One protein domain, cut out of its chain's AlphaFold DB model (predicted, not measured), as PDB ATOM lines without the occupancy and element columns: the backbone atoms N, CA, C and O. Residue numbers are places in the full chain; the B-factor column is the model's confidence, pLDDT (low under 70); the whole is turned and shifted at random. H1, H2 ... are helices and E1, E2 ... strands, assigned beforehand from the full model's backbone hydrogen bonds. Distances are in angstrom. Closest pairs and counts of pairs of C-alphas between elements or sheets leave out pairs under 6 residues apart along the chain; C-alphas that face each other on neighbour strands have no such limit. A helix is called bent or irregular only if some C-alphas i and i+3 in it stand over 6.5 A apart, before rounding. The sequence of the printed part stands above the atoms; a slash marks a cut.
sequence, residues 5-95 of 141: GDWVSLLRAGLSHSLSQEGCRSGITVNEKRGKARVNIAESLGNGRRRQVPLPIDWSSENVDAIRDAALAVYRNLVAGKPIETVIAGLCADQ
ATOM      1  N   GLY A   5     125.550 225.564 255.789       67.00
ATOM      2  CA  GLY A   5     126.384 226.496 256.556       67.00
ATOM      3  C   GLY A   5     125.673 227.747 257.098       67.00
ATOM      4  O   GLY A   5     126.166 228.345 258.056       67.00
ATOM      5  N   ASP A   6     124.524 228.140 256.542       83.06
ATOM      6  CA  ASP A   6     123.858 229.402 256.901       83.06
ATOM      7  C   ASP A   6     123.212 229.300 258.287       83.06
ATOM      8  O   ASP A   6     123.429 230.146 259.154       83.06
ATOM      9  N   TRP A   7     122.494 228.206 258.550       87.50
ATOM     10  CA  TRP A   7     121.836 227.990 259.840       87.50
ATOM     11  C   TRP A   7     122.836 227.725 260.975       87.50
ATOM     12  O   TRP A   7     122.614 228.161 262.100       87.50
ATOM     13  N   VAL A   8     123.973 227.078 260.690       88.50
ATOM     14  CA  VAL A   8     125.052 226.879 261.676       88.50
ATOM     15  C   VAL A   8     125.674 228.218 262.069       88.50
ATOM     16  O   VAL A   8     126.005 228.441 263.237       88.50
ATOM     17  N   SER A   9     125.819 229.125 261.101       87.44
ATOM     18  CA  SER A   9     126.305 230.482 261.352       87.44
ATOM     19  C   SER A   9     125.312 231.266 262.212       87.44
ATOM     20  O   SER A   9     125.727 231.887 263.189       87.44
ATOM     21  N   LEU A  10     124.009 231.157 261.925       88.06
ATOM     22  CA  LEU A  10     122.943 231.744 262.747       88.06
ATOM     23  C   LEU A  10     122.926 231.175 264.171       88.06
ATOM     24  O   LEU A  10     122.869 231.943 265.127       88.06
ATOM     25  N   LEU A  11     123.056 229.854 264.326       88.94
ATOM     26  CA  LEU A  11     123.147 229.189 265.626       88.94
ATOM     27  C   LEU A  11     124.315 229.744 266.452       88.94
ATOM     28  O   LEU A  11     124.141 230.146 267.601       88.94
ATOM     29  N   ARG A  12     125.518 229.791 265.867       89.69
ATOM     30  CA  ARG A  12     126.723 230.262 266.565       89.69
ATOM     31  C   ARG A  12     126.666 231.755 266.877       89.69
ATOM     32  O   ARG A  12     127.075 232.154 267.968       89.69
ATOM     33  N   ALA A  13     126.150 232.570 265.958       88.12
ATOM     34  CA  ALA A  13     125.961 234.001 266.173       88.12
ATOM     35  C   ALA A  13     124.923 234.266 267.274       88.12
ATOM     36  O   ALA A  13     125.199 235.028 268.199       88.12
ATOM     37  N   GLY A  14     123.775 233.583 267.232       88.19
ATOM     38  CA  GLY A  14     122.718 233.694 268.238       88.19
ATOM     39  C   GLY A  14     123.168 233.231 269.624       88.19
ATOM     40  O   GLY A  14     122.892 233.903 270.618       88.19
ATOM     41  N   LEU A  15     123.928 232.136 269.699       88.31
ATOM     42  CA  LEU A  15     124.537 231.678 270.948       88.31
ATOM     43  C   LEU A  15     125.534 232.705 271.496       88.31
ATOM     44  O   LEU A  15     125.469 233.056 272.669       88.31
ATOM     45  N   SER A  16     126.426 233.225 270.648       87.69
ATOM     46  CA  SER A  16     127.416 234.234 271.055       87.69
ATOM     47  C   SER A  16     126.744 235.516 271.547       87.69
ATOM     48  O   SER A  16     127.169 236.099 272.542       87.69
ATOM     49  N   HIS A  17     125.672 235.938 270.875       87.31
ATOM     50  CA  HIS A  17     124.876 237.088 271.283       87.31
ATOM     51  C   HIS A  17     124.229 236.863 272.654       87.31
ATOM     52  O   HIS A  17     124.364 237.707 273.535       87.31
ATOM     53  N   SER A  18     123.605 235.701 272.859       87.25
ATOM     54  CA  SER A  18     122.946 235.347 274.122       87.25
ATOM     55  C   SER A  18     123.941 235.267 275.285       87.25
ATOM     56  O   SER A  18     123.710 235.853 276.337       87.25
ATOM     57  N   LEU A  19     125.103 234.640 275.076       84.75
ATOM     58  CA  LEU A  19     126.184 234.611 276.068       84.75
ATOM     59  C   LEU A  19     126.677 236.027 276.409       84.75
ATOM     60  O   LEU A  19     126.886 236.355 277.578       84.75
ATOM     61  N   SER A  20     126.806 236.897 275.399       84.31
ATOM     62  CA  SER A  20     127.188 238.291 275.624       84.31
ATOM     63  C   SER A  20     126.150 239.063 276.444       84.31
ATOM     64  O   SER A  20     126.554 239.973 277.167       84.31
ATOM     65  N   GLN A  21     124.857 238.740 276.338       84.12
ATOM     66  CA  GLN A  21     123.817 239.342 277.181       84.12
ATOM     67  C   GLN A  21     123.922 238.876 278.639       84.12
ATOM     68  O   GLN A  21     123.686 239.671 279.543       84.12
ATOM     69  N   GLU A  22     124.352 237.635 278.883       78.62
ATOM     70  CA  GLU A  22     124.599 237.110 280.238       78.62
ATOM     71  C   GLU A  22     125.937 237.572 280.847       78.62
ATOM     72  O   GLU A  22     126.309 237.161 281.944       78.62
ATOM     73  N   GLY A  23     126.665 238.460 280.163       72.94
ATOM     74  CA  GLY A  23     127.889 239.071 280.679       72.94
ATOM     75  C   GLY A  23     129.172 238.288 280.387       72.94
ATOM     76  O   GLY A  23     130.234 238.678 280.868       72.94
ATOM     77  N   CYS A  24     129.129 237.233 279.564       66.75
ATOM     78  CA  CYS A  24     130.324 236.501 279.130       66.75
ATOM     79  C   CYS A  24     130.409 236.387 277.610       66.75
ATOM     80  O   CYS A  24     129.604 235.739 276.959       66.75
ATOM     81  N   ARG A  25     131.464 236.946 277.016       61.69
ATOM     82  CA  ARG A  25     131.665 236.902 275.554       61.69
ATOM     83  C   ARG A  25     132.261 235.591 275.034       61.69
ATOM     84  O   ARG A  25     132.367 235.413 273.826       61.69
ATOM     85  N   SER A  26     132.724 234.707 275.916       64.62
ATOM     86  CA  SER A  26     133.494 233.524 275.532       64.62
ATOM     87  C   SER A  26     133.493 232.492 276.653       64.62
ATOM     88  O   SER A  26     133.654 232.837 277.821       64.62
ATOM     89  N   GLY A  27     133.316 231.223 276.296       77.38
ATOM     90  CA  GLY A  27     133.375 230.122 277.256       77.38
ATOM     91  C   GLY A  27     132.727 228.844 276.749       77.38
ATOM     92  O   GLY A  27     133.168 227.757 277.113       77.38
ATOM     93  N   ILE A  28     131.728 228.958 275.871       85.94
ATOM     94  CA  ILE A  28     131.001 227.821 275.308       85.94
ATOM     95  C   ILE A  28     130.857 227.958 273.792       85.94
ATOM     96  O   ILE A  28     130.602 229.042 273.274       85.94
ATOM     97  N   THR A  29     131.018 226.847 273.072       89.56
ATOM     98  CA  THR A  29     130.738 226.741 271.630       89.56
ATOM     99  C   THR A  29     129.976 225.457 271.322       89.56
ATOM    100  O   THR A  29     130.029 224.512 272.103       89.56
ATOM    101  N   VAL A  30     129.298 225.394 270.174       90.88
ATOM    102  CA  VAL A  30     128.560 224.202 269.728       90.88
ATOM    103  C   VAL A  30     129.112 223.652 268.416       90.88
ATOM    104  O   VAL A  30     129.447 224.417 267.508       90.88
ATOM    105  N   ASN A  31     129.208 222.326 268.326       91.19
ATOM    106  CA  ASN A  31     129.673 221.591 267.150       91.19
ATOM    107  C   ASN A  31     128.871 220.307 266.931       91.19
ATOM    108  O   ASN A  31     128.236 219.788 267.844       91.19
ATOM    109  N   GLU A  32     128.982 219.772 265.723       90.56
ATOM    110  CA  GLU A  32     128.432 218.479 265.330       90.56
ATOM    111  C   GLU A  32     129.431 217.347 265.596       90.56
ATOM    112  O   GLU A  32     130.646 217.515 265.446       90.56
ATOM    113  N   LYS A  33     128.915 216.182 266.000       86.44
ATOM    114  CA  LYS A  33     129.641 214.913 265.909       86.44
ATOM    115  C   LYS A  33     128.668 213.744 265.773       86.44
ATOM    116  O   LYS A  33     127.918 213.465 266.706       86.44
ATOM    117  N   ARG A  34     128.782 212.994 264.672       84.94
ATOM    118  CA  ARG A  34     127.934 211.827 264.355       84.94
ATOM    119  C   ARG A  34     126.440 212.181 264.307       84.94
ATOM    120  O   ARG A  34     125.618 211.447 264.843       84.94
ATOM    121  N   GLY A  35     126.104 213.326 263.723       85.12
ATOM    122  CA  GLY A  35     124.736 213.826 263.598       85.12
ATOM    123  C   GLY A  35     124.146 214.400 264.887       85.12
ATOM    124  O   GLY A  35     123.014 214.861 264.869       85.12
ATOM    125  N   LYS A  36     124.891 214.417 265.999       86.94
ATOM    126  CA  LYS A  36     124.428 214.959 267.283       86.94
ATOM    127  C   LYS A  36     125.135 216.263 267.626       86.94
ATOM    128  O   LYS A  36     126.319 216.449 267.321       86.94
ATOM    129  N   ALA A  37     124.409 217.150 268.293       88.62
ATOM    130  CA  ALA A  37     124.960 218.387 268.814       88.62
ATOM    131  C   ALA A  37     125.885 218.120 270.010       88.62
ATOM    132  O   ALA A  37     125.682 217.208 270.814       88.62
ATOM    133  N   ARG A  38     126.936 218.926 270.131       90.00
ATOM    134  CA  ARG A  38     127.885 218.892 271.243       90.00
ATOM    135  C   ARG A  38     128.215 220.297 271.702       90.00
ATOM    136  O   ARG A  38     128.480 221.167 270.877       90.00
ATOM    137  N   VAL A  39     128.299 220.478 273.012       90.00
ATOM    138  CA  VAL A  39     128.748 221.712 273.657       90.00
ATOM    139  C   VAL A  39     130.216 221.554 274.037       90.00
ATOM    140  O   VAL A  39     130.576 220.650 274.787       90.00
ATOM    141  N   ASN A  40     131.085 222.420 273.528       89.81
ATOM    142  CA  ASN A  40     132.459 222.544 273.997       89.81
ATOM    143  C   ASN A  40     132.532 223.644 275.043       89.81
ATOM    144  O   ASN A  40     132.087 224.764 274.801       89.81
ATOM    145  N   ILE A  41     133.168 223.330 276.158       87.56
ATOM    146  CA  ILE A  41     133.383 224.220 277.287       87.56
ATOM    147  C   ILE A  41     134.871 224.551 277.323       87.56
ATOM    148  O   ILE A  41     135.730 223.661 277.335       87.56
ATOM    149  N   ALA A  42     135.172 225.843 277.283       83.75
ATOM    150  CA  ALA A  42     136.520 226.368 277.371       83.75
ATOM    151  C   ALA A  42     137.094 226.161 278.775       83.75
ATOM    152  O   ALA A  42     136.376 226.041 279.762       83.75
ATOM    153  N   GLU A  43     138.417 226.167 278.857       81.19
ATOM    154  CA  GLU A  43     139.166 225.925 280.090       81.19
ATOM    155  C   GLU A  43     138.818 226.901 281.220       81.19
ATOM    156  O   GLU A  43     138.705 226.493 282.374       81.19
ATOM    157  N   SER A  44     138.572 228.165 280.861       76.75
ATOM    158  CA  SER A  44     138.177 229.236 281.781       76.75
ATOM    159  C   SER A  44     136.856 228.965 282.499       76.75
ATOM    160  O   SER A  44     136.668 229.447 283.608       76.75
ATOM    161  N   LEU A  45     135.955 228.199 281.876       74.50
ATOM    162  CA  LEU A  45     134.646 227.847 282.432       74.50
ATOM    163  C   LEU A  45     134.612 226.405 282.969       74.50
ATOM    164  O   LEU A  45     133.796 226.074 283.818       74.50
ATOM    165  N   GLY A  46     135.495 225.534 282.478       66.88
ATOM    166  CA  GLY A  46     135.569 224.114 282.832       66.88
ATOM    167  C   GLY A  46     136.535 223.792 283.974       66.88
ATOM    168  O   GLY A  46     137.159 222.729 283.948       66.88
ATOM    169  N   ASN A  47     136.702 224.697 284.943       69.94
ATOM    170  CA  ASN A  47     137.594 224.543 286.102       69.94
ATOM    171  C   ASN A  47     139.040 224.168 285.716       69.94
ATOM    172  O   ASN A  47     139.627 223.240 286.276       69.94
ATOM    173  N   GLY A  48     139.612 224.850 284.721       74.06
ATOM    174  CA  GLY A  48     140.992 224.607 284.291       74.06
ATOM    175  C   GLY A  48     141.149 223.455 283.295       74.06
ATOM    176  O   GLY A  48     142.272 223.060 282.992       74.06
ATOM    177  N   ARG A  49     140.053 222.889 282.759       78.75
ATOM    178  CA  ARG A  49     140.117 221.919 281.652       78.75
ATOM    179  C   ARG A  49     139.056 222.171 280.593       78.75
ATOM    180  O   ARG A  49     137.890 222.399 280.894       78.75
ATOM    181  N   ARG A  50     139.448 222.040 279.322       83.44
ATOM    182  CA  ARG A  50     138.486 221.966 278.215       83.44
ATOM    183  C   ARG A  50     137.691 220.670 278.306       83.44
ATOM    184  O   ARG A  50     138.265 219.598 278.502       83.44
ATOM    185  N   ARG A  51     136.377 220.759 278.116       84.88
ATOM    186  CA  ARG A  51     135.482 219.595 278.095       84.88
ATOM    187  C   ARG A  51     134.518 219.684 276.922       84.88
ATOM    188  O   ARG A  51     134.213 220.767 276.437       84.88
ATOM    189  N   GLN A  52     134.049 218.531 276.458       86.56
ATOM    190  CA  GLN A  52     133.037 218.441 275.414       86.56
ATOM    191  C   GLN A  52     131.900 217.550 275.905       86.56
ATOM    192  O   GLN A  52     132.130 216.398 276.270       86.56
ATOM    193  N   VAL A  53     130.685 218.085 275.885       84.88
ATOM    194  CA  VAL A  53     129.471 217.436 276.372       84.88
ATOM    195  C   VAL A  53     128.569 217.110 275.182       84.88
ATOM    196  O   VAL A  53     128.291 218.003 274.379       84.88
ATOM    197  N   PRO A  54     128.138 215.850 275.008       85.56
ATOM    198  CA  PRO A  54     127.109 215.524 274.031       85.56
ATOM    199  C   PRO A  54     125.757 216.086 274.474       85.56
ATOM    200  O   PRO A  54     125.396 215.963 275.641       85.56
ATOM    201  N   LEU A  55     125.020 216.682 273.540       82.88
ATOM    202  CA  LEU A  55     123.615 217.016 273.743       82.88
ATOM    203  C   LEU A  55     122.741 215.884 273.201       82.88
ATOM    204  O   LEU A  55     123.078 215.296 272.167       82.88
ATOM    205  N   PRO A  56     121.587 215.623 273.831       81.81
ATOM    206  CA  PRO A  56     120.593 214.670 273.343       81.81
ATOM    207  C   PRO A  56     119.788 215.222 272.150       81.81
ATOM    208  O   PRO A  56     118.632 214.872 271.970       81.81
ATOM    209  N   ILE A  57     120.375 216.106 271.342       81.62
ATOM    210  CA  ILE A  57     119.691 216.851 270.282       81.62
ATOM    211  C   ILE A  57     120.380 216.553 268.952       81.62
ATOM    212  O   ILE A  57     121.614 216.578 268.856       81.62
ATOM    213  N   ASP A  58     119.589 216.273 267.920       87.75
ATOM    214  CA  ASP A  58     120.095 216.099 266.562       87.75
ATOM    215  C   ASP A  58     120.610 217.415 265.983       87.75
ATOM    216  O   ASP A  58     119.999 218.474 266.141       87.75
ATOM    217  N   TRP A  59     121.745 217.339 265.285       89.38
ATOM    218  CA  TRP A  59     122.357 218.462 264.586       89.38
ATOM    219  C   TRP A  59     121.586 218.766 263.296       89.38
ATOM    220  O   TRP A  59     121.999 218.406 262.193       89.38
ATOM    221  N   SER A  60     120.442 219.423 263.460       86.81
ATOM    222  CA  SER A  60     119.512 219.795 262.395       86.81
ATOM    223  C   SER A  60     119.174 221.284 262.463       86.81
ATOM    224  O   SER A  60     119.168 221.878 263.541       86.81
ATOM    225  N   SER A  61     118.840 221.877 261.314       85.00
ATOM    226  CA  SER A  61     118.378 223.267 261.216       85.00
ATOM    227  C   SER A  61     117.052 223.521 261.936       85.00
ATOM    228  O   SER A  61     116.755 224.659 262.277       85.00
ATOM    229  N   GLU A  62     116.261 222.475 262.168       88.00
ATOM    230  CA  GLU A  62     114.998 222.552 262.912       88.00
ATOM    231  C   GLU A  62     115.235 222.701 264.422       88.00
ATOM    232  O   GLU A  62     114.432 223.303 265.125       88.00
ATOM    233  N   ASN A  63     116.391 222.240 264.911       86.50
ATOM    234  CA  ASN A  63     116.735 222.225 266.333       86.50
ATOM    235  C   ASN A  63     117.634 223.400 266.746       86.50
ATOM    236  O   ASN A  63     118.280 223.343 267.791       86.50
ATOM    237  N   VAL A  64     117.730 224.458 265.937       86.38
ATOM    238  CA  VAL A  64     118.650 225.582 266.192       86.38
ATOM    239  C   VAL A  64     118.403 226.217 267.556       86.38
ATOM    240  O   VAL A  64     119.341 226.369 268.340       86.38
ATOM    241  N   ASP A  65     117.151 226.553 267.858       85.62
ATOM    242  CA  ASP A  65     116.808 227.177 269.133       85.62
ATOM    243  C   ASP A  65     117.022 226.201 270.299       85.62
ATOM    244  O   ASP A  65     117.660 226.567 271.282       85.62
ATOM    245  N   ALA A  66     116.654 224.926 270.139       84.75
ATOM    246  CA  ALA A  66     116.873 223.893 271.154       84.75
ATOM    247  C   ALA A  66     118.366 223.681 271.482       84.75
ATOM    248  O   ALA A  66     118.749 223.594 272.649       84.75
ATOM    249  N   ILE A  67     119.243 223.643 270.468       87.06
ATOM    250  CA  ILE A  67     120.698 223.524 270.664       87.06
ATOM    251  C   ILE A  67     121.244 224.765 271.379       87.06
ATOM    252  O   ILE A  67     122.102 224.642 272.260       87.06
ATOM    253  N   ARG A  68     120.769 225.960 271.005       88.25
ATOM    254  CA  ARG A  68     121.172 227.220 271.643       88.25
ATOM    255  C   ARG A  68     120.763 227.239 273.113       88.25
ATOM    256  O   ARG A  68     121.606 227.512 273.964       88.25
ATOM    257  N   ASP A  69     119.510 226.922 273.403       86.38
ATOM    258  CA  ASP A  69     118.947 226.999 274.746       86.38
ATOM    259  C   ASP A  69     119.583 225.952 275.669       86.38
ATOM    260  O   ASP A  69     119.960 226.273 276.796       86.38
ATOM    261  N   ALA A  70     119.845 224.741 275.166       85.44
ATOM    262  CA  ALA A  70     120.603 223.728 275.897       85.44
ATOM    263  C   ALA A  70     122.041 224.190 276.205       85.44
ATOM    264  O   ALA A  70     122.528 224.018 277.324       85.44
ATOM    265  N   ALA A  71     122.728 224.820 275.247       87.06
ATOM    266  CA  ALA A  71     124.066 225.365 275.477       87.06
ATOM    267  C   ALA A  71     124.064 226.508 276.513       87.06
ATOM    268  O   ALA A  71     124.982 226.589 277.336       87.06
ATOM    269  N   LEU A  72     123.029 227.355 276.521       86.25
ATOM    270  CA  LEU A  72     122.841 228.398 277.534       86.25
ATOM    271  C   LEU A  72     122.504 227.815 278.908       86.25
ATOM    272  O   LEU A  72     123.032 228.275 279.916       86.25
ATOM    273  N   ALA A  73     121.693 226.762 278.977       85.12
ATOM    274  CA  ALA A  73     121.427 226.062 280.228       85.12
ATOM    275  C   ALA A  73     122.714 225.460 280.816       85.12
ATOM    276  O   ALA A  73     122.953 225.566 282.022       85.12
ATOM    277  N   VAL A  74     123.585 224.884 279.976       84.12
ATOM    278  CA  VAL A  74     124.919 224.425 280.402       84.12
ATOM    279  C   VAL A  74     125.735 225.591 280.956       84.12
ATOM    280  O   VAL A  74     126.285 225.473 282.050       84.12
ATOM    281  N   TYR A  75     125.771 226.724 280.251       84.56
ATOM    282  CA  TYR A  75     126.461 227.931 280.709       84.56
ATOM    283  C   TYR A  75     125.973 228.390 282.092       84.56
ATOM    284  O   TYR A  75     126.771 228.482 283.025       84.56
ATOM    285  N   ARG A  76     124.660 228.599 282.249       84.06
ATOM    286  CA  ARG A  76     124.037 229.074 283.495       84.06
ATOM    287  C   ARG A  76     124.336 228.163 284.676       84.06
ATOM    288  O   ARG A  76     124.643 228.644 285.761       84.06
ATOM    289  N   ASN A  77     124.276 226.846 284.475       82.94
ATOM    290  CA  ASN A  77     124.572 225.898 285.543       82.94
ATOM    291  C   ASN A  77     126.053 225.923 285.958       82.94
ATOM    292  O   ASN A  77     126.339 225.821 287.150       82.94
ATOM    293  N   LEU A  78     126.981 226.089 285.009       79.00
ATOM    294  CA  LEU A  78     128.410 226.212 285.313       79.00
ATOM    295  C   LEU A  78     128.723 227.519 286.048       79.00
ATOM    296  O   LEU A  78     129.461 227.504 287.027       79.00
ATOM    297  N   VAL A  79     128.119 228.636 285.628       81.44
ATOM    298  CA  VAL A  79     128.244 229.928 286.328       81.44
ATOM    299  C   VAL A  79     127.653 229.860 287.736       81.44
ATOM    300  O   VAL A  79     128.226 230.413 288.668       81.44
ATOM    301  N   ALA A  80     126.555 229.121 287.917       81.88
ATOM    302  CA  ALA A  80     125.977 228.839 289.231       81.88
ATOM    303  C   ALA A  80     126.830 227.881 290.093       81.88
ATOM    304  O   ALA A  80     126.422 227.530 291.198       81.88
ATOM    305  N   GLY A  81     127.990 227.430 289.601       77.81
ATOM    306  CA  GLY A  81     128.922 226.572 290.331       77.81
ATOM    307  C   GLY A  81     128.501 225.106 290.416       77.81
ATOM    308  O   GLY A  81     129.084 224.351 291.197       77.81
ATOM    309  N   LYS A  82     127.502 224.668 289.637       79.25
ATOM    310  CA  LYS A  82     127.106 223.257 289.628       79.25
ATOM    311  C   LYS A  82     128.193 222.404 288.966       79.25
ATOM    312  O   LYS A  82     128.737 222.804 287.932       79.25
ATOM    313  N   PRO A  83     128.482 221.208 289.507       73.81
ATOM    314  CA  PRO A  83     129.434 220.304 288.886       73.81
ATOM    315  C   PRO A  83     128.907 219.866 287.519       73.81
ATOM    316  O   PRO A  83     127.722 219.572 287.338       73.81
ATOM    317  N   ILE A  84     129.807 219.826 286.541       69.38
ATOM    318  CA  ILE A  84     129.471 219.516 285.152       69.38
ATOM    319  C   ILE A  84     128.840 218.127 285.012       69.38
ATOM    320  O   ILE A  84     127.985 217.932 284.159       69.38
ATOM    321  N   GLU A  85     129.196 217.179 285.878       71.31
ATOM    322  CA  GLU A  85     128.603 215.845 285.932       71.31
ATOM    323  C   GLU A  85     127.095 215.908 286.225       71.31
ATOM    324  O   GLU A  85     126.324 215.194 285.589       71.31
ATOM    325  N   THR A  86     126.648 216.815 287.101       73.25
ATOM    326  CA  THR A  86     125.219 217.039 287.383       73.25
ATOM    327  C   THR A  86     124.509 217.711 286.213       73.25
ATOM    328  O   THR A  86     123.365 217.378 285.918       73.25
ATOM    329  N   VAL A  87     125.186 218.622 285.510       69.69
ATOM    330  CA  VAL A  87     124.639 219.251 284.297       69.69
ATOM    331  C   VAL A  87     124.444 218.212 283.192       69.69
ATOM    332  O   VAL A  87     123.401 218.185 282.547       69.69
ATOM    333  N   ILE A  88     125.422 217.321 283.009       68.62
ATOM    334  CA  ILE A  88     125.348 216.212 282.050       68.62
ATOM    335  C   ILE A  88     124.248 215.223 282.450       68.62
ATOM    336  O   ILE A  88     123.476 214.801 281.593       68.62
ATOM    337  N   ALA A  89     124.153 214.869 283.734       67.81
ATOM    338  CA  ALA A  89     123.125 213.961 284.232       67.81
ATOM    339  C   ALA A  89     121.713 214.529 284.026       67.81
ATOM    340  O   ALA A  89     120.840 213.796 283.578       67.81
ATOM    341  N   GLY A  90     121.502 215.829 284.263       64.75
ATOM    342  CA  GLY A  90     120.216 216.488 284.005       64.75
ATOM    343  C   GLY A  90     119.810 216.452 282.529       64.75
ATOM    344  O   GLY A  90     118.665 216.156 282.221       64.75
ATOM    345  N   LEU A  91     120.765 216.647 281.613       66.62
ATOM    346  CA  LEU A  91     120.529 216.527 280.166       66.62
ATOM    347  C   LEU A  91     120.248 215.084 279.713       66.62
ATOM    348  O   LEU A  91     119.687 214.876 278.642       66.62
ATOM    349  N   CYS A  92     120.686 214.090 280.486       57.72
ATOM    350  CA  CYS A  92     120.466 212.674 280.201       57.72
ATOM    351  C   CYS A  92     119.158 212.155 280.829       57.72
ATOM    352  O   CYS A  92     118.534 211.261 280.269       57.72
ATOM    353  N   ALA A  93     118.747 212.712 281.973       55.38
ATOM    354  CA  ALA A  93     117.531 212.336 282.696       55.38
ATOM    355  C   ALA A  93     116.246 212.805 281.994       55.38
ATOM    356  O   ALA A  93     115.252 212.094 282.040       55.38
ATOM    357  N   ASP A  94     116.295 213.917 281.254       50.34
ATOM    358  CA  ASP A  94     115.199 214.384 280.381       50.34
ATOM    359  C   ASP A  94     114.870 213.396 279.230       50.34
ATOM    360  O   ASP A  94     113.941 213.611 278.462       50.34
ATOM    361  N   GLN A  95     115.629 212.297 279.083       50.81
ATOM    362  CA  GLN A  95     115.294 211.181 278.184       50.81
ATOM    363  C   GLN A  95     114.429 210.095 278.838       50.81
ATOM    364  O   GLN A  95     113.990 209.186 278.145       50.81
TER     365      GLN A  95
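AT A GLANCE: This is residues 5 to 95 of the 141 residues of an uncharacterized protein of Synechococcus sp. CBW1006 (UniProt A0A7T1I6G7). A strongly twisted sheet of three antiparallel strands has helices over one face and the other face bare: H2, the longest helix, covers the middle of the sheet and H3 packs over its E3 edge. H1 packs beside H2, running the same way, and only grazes the sheet near its E1 edge. The printed part has 91 residues with three named helices and three named strands, in the chain order H1 E1 E2 E3 H2 H3, and the sheet's order is E1, E2, E3. The class is mixed, helices and strands; the whole is compact, with a radius of gyration of the C-alphas of 12.3 A, and it spans 33 by 30 by 19 A.

IN THESE COORDINATES: The strands are E1, residues 28 to 33, 16.0 A; E2, residues 36 to 41, 16.3 A; and E3, residues 51 to 58, 19.5 A. E3 bends by 51 degrees at residue 55. H2, residues 61 to 79, is 27.8 A long from first to last C-alpha; it is irregular, with C-alphas 62 and 65 8.0 A apart. H1, residues 6 to 21, is 22.6 A long and begins with C-alpha 6 at (123.858, 229.402, 256.901). H3, residues 84 to 93, is 14.1 A long and ends with C-alpha 93 at (117.531, 212.336, 282.696).

HOW THE PARTS SIT: The strands form a meander, each the antiparallel neighbour of the one before. In the hairpin of E1 and E2, N 31 and O 38 are within hydrogen-bond range at 2.9 A; in that of E2 and E3, N 39 and O 53 are at 2.8 A. H2 and H3 are on the same face of the sheet, which gives two layers, helices on one face of a sheet. H2 has a height over the sheet of 8.4 A and lies over E2; its closest C-alphas to E2 are those of Val 39 and Ala 71, 6.2 A apart. H3, at a height over the sheet of 9.3 A, lies over E3 and runs along the strands, at 15 degrees to E3 on the local plane. H2, with residues 74 to 78 alone, touches H3 in a helical hairpin, opposite ways at a steep tilt of 41 degrees; the closest C-alphas are those of Val 74 and Val 87, 6.5 A apart. H1 touches H2, the same way at a shallow tilt of 27 degrees; the closest C-alphas are those of Leu 15 and Arg 68, 5.6 A apart. H1 only grazes the sheet with its residues 8 to 19, and H1 and H3 are apart. Each O i to N i+4 pair is within hydrogen-bond range in H1 and H3, and 13 of 15 are in H2.

THE WHOLE: The C-alphas farthest apart are those of Asp 6 and Gly 81, 33.9 A. The printed part has no cut and no long link. The mean pLDDT of the printed part is 80.9; 16 residues are under 70, among them residues 87 to 95.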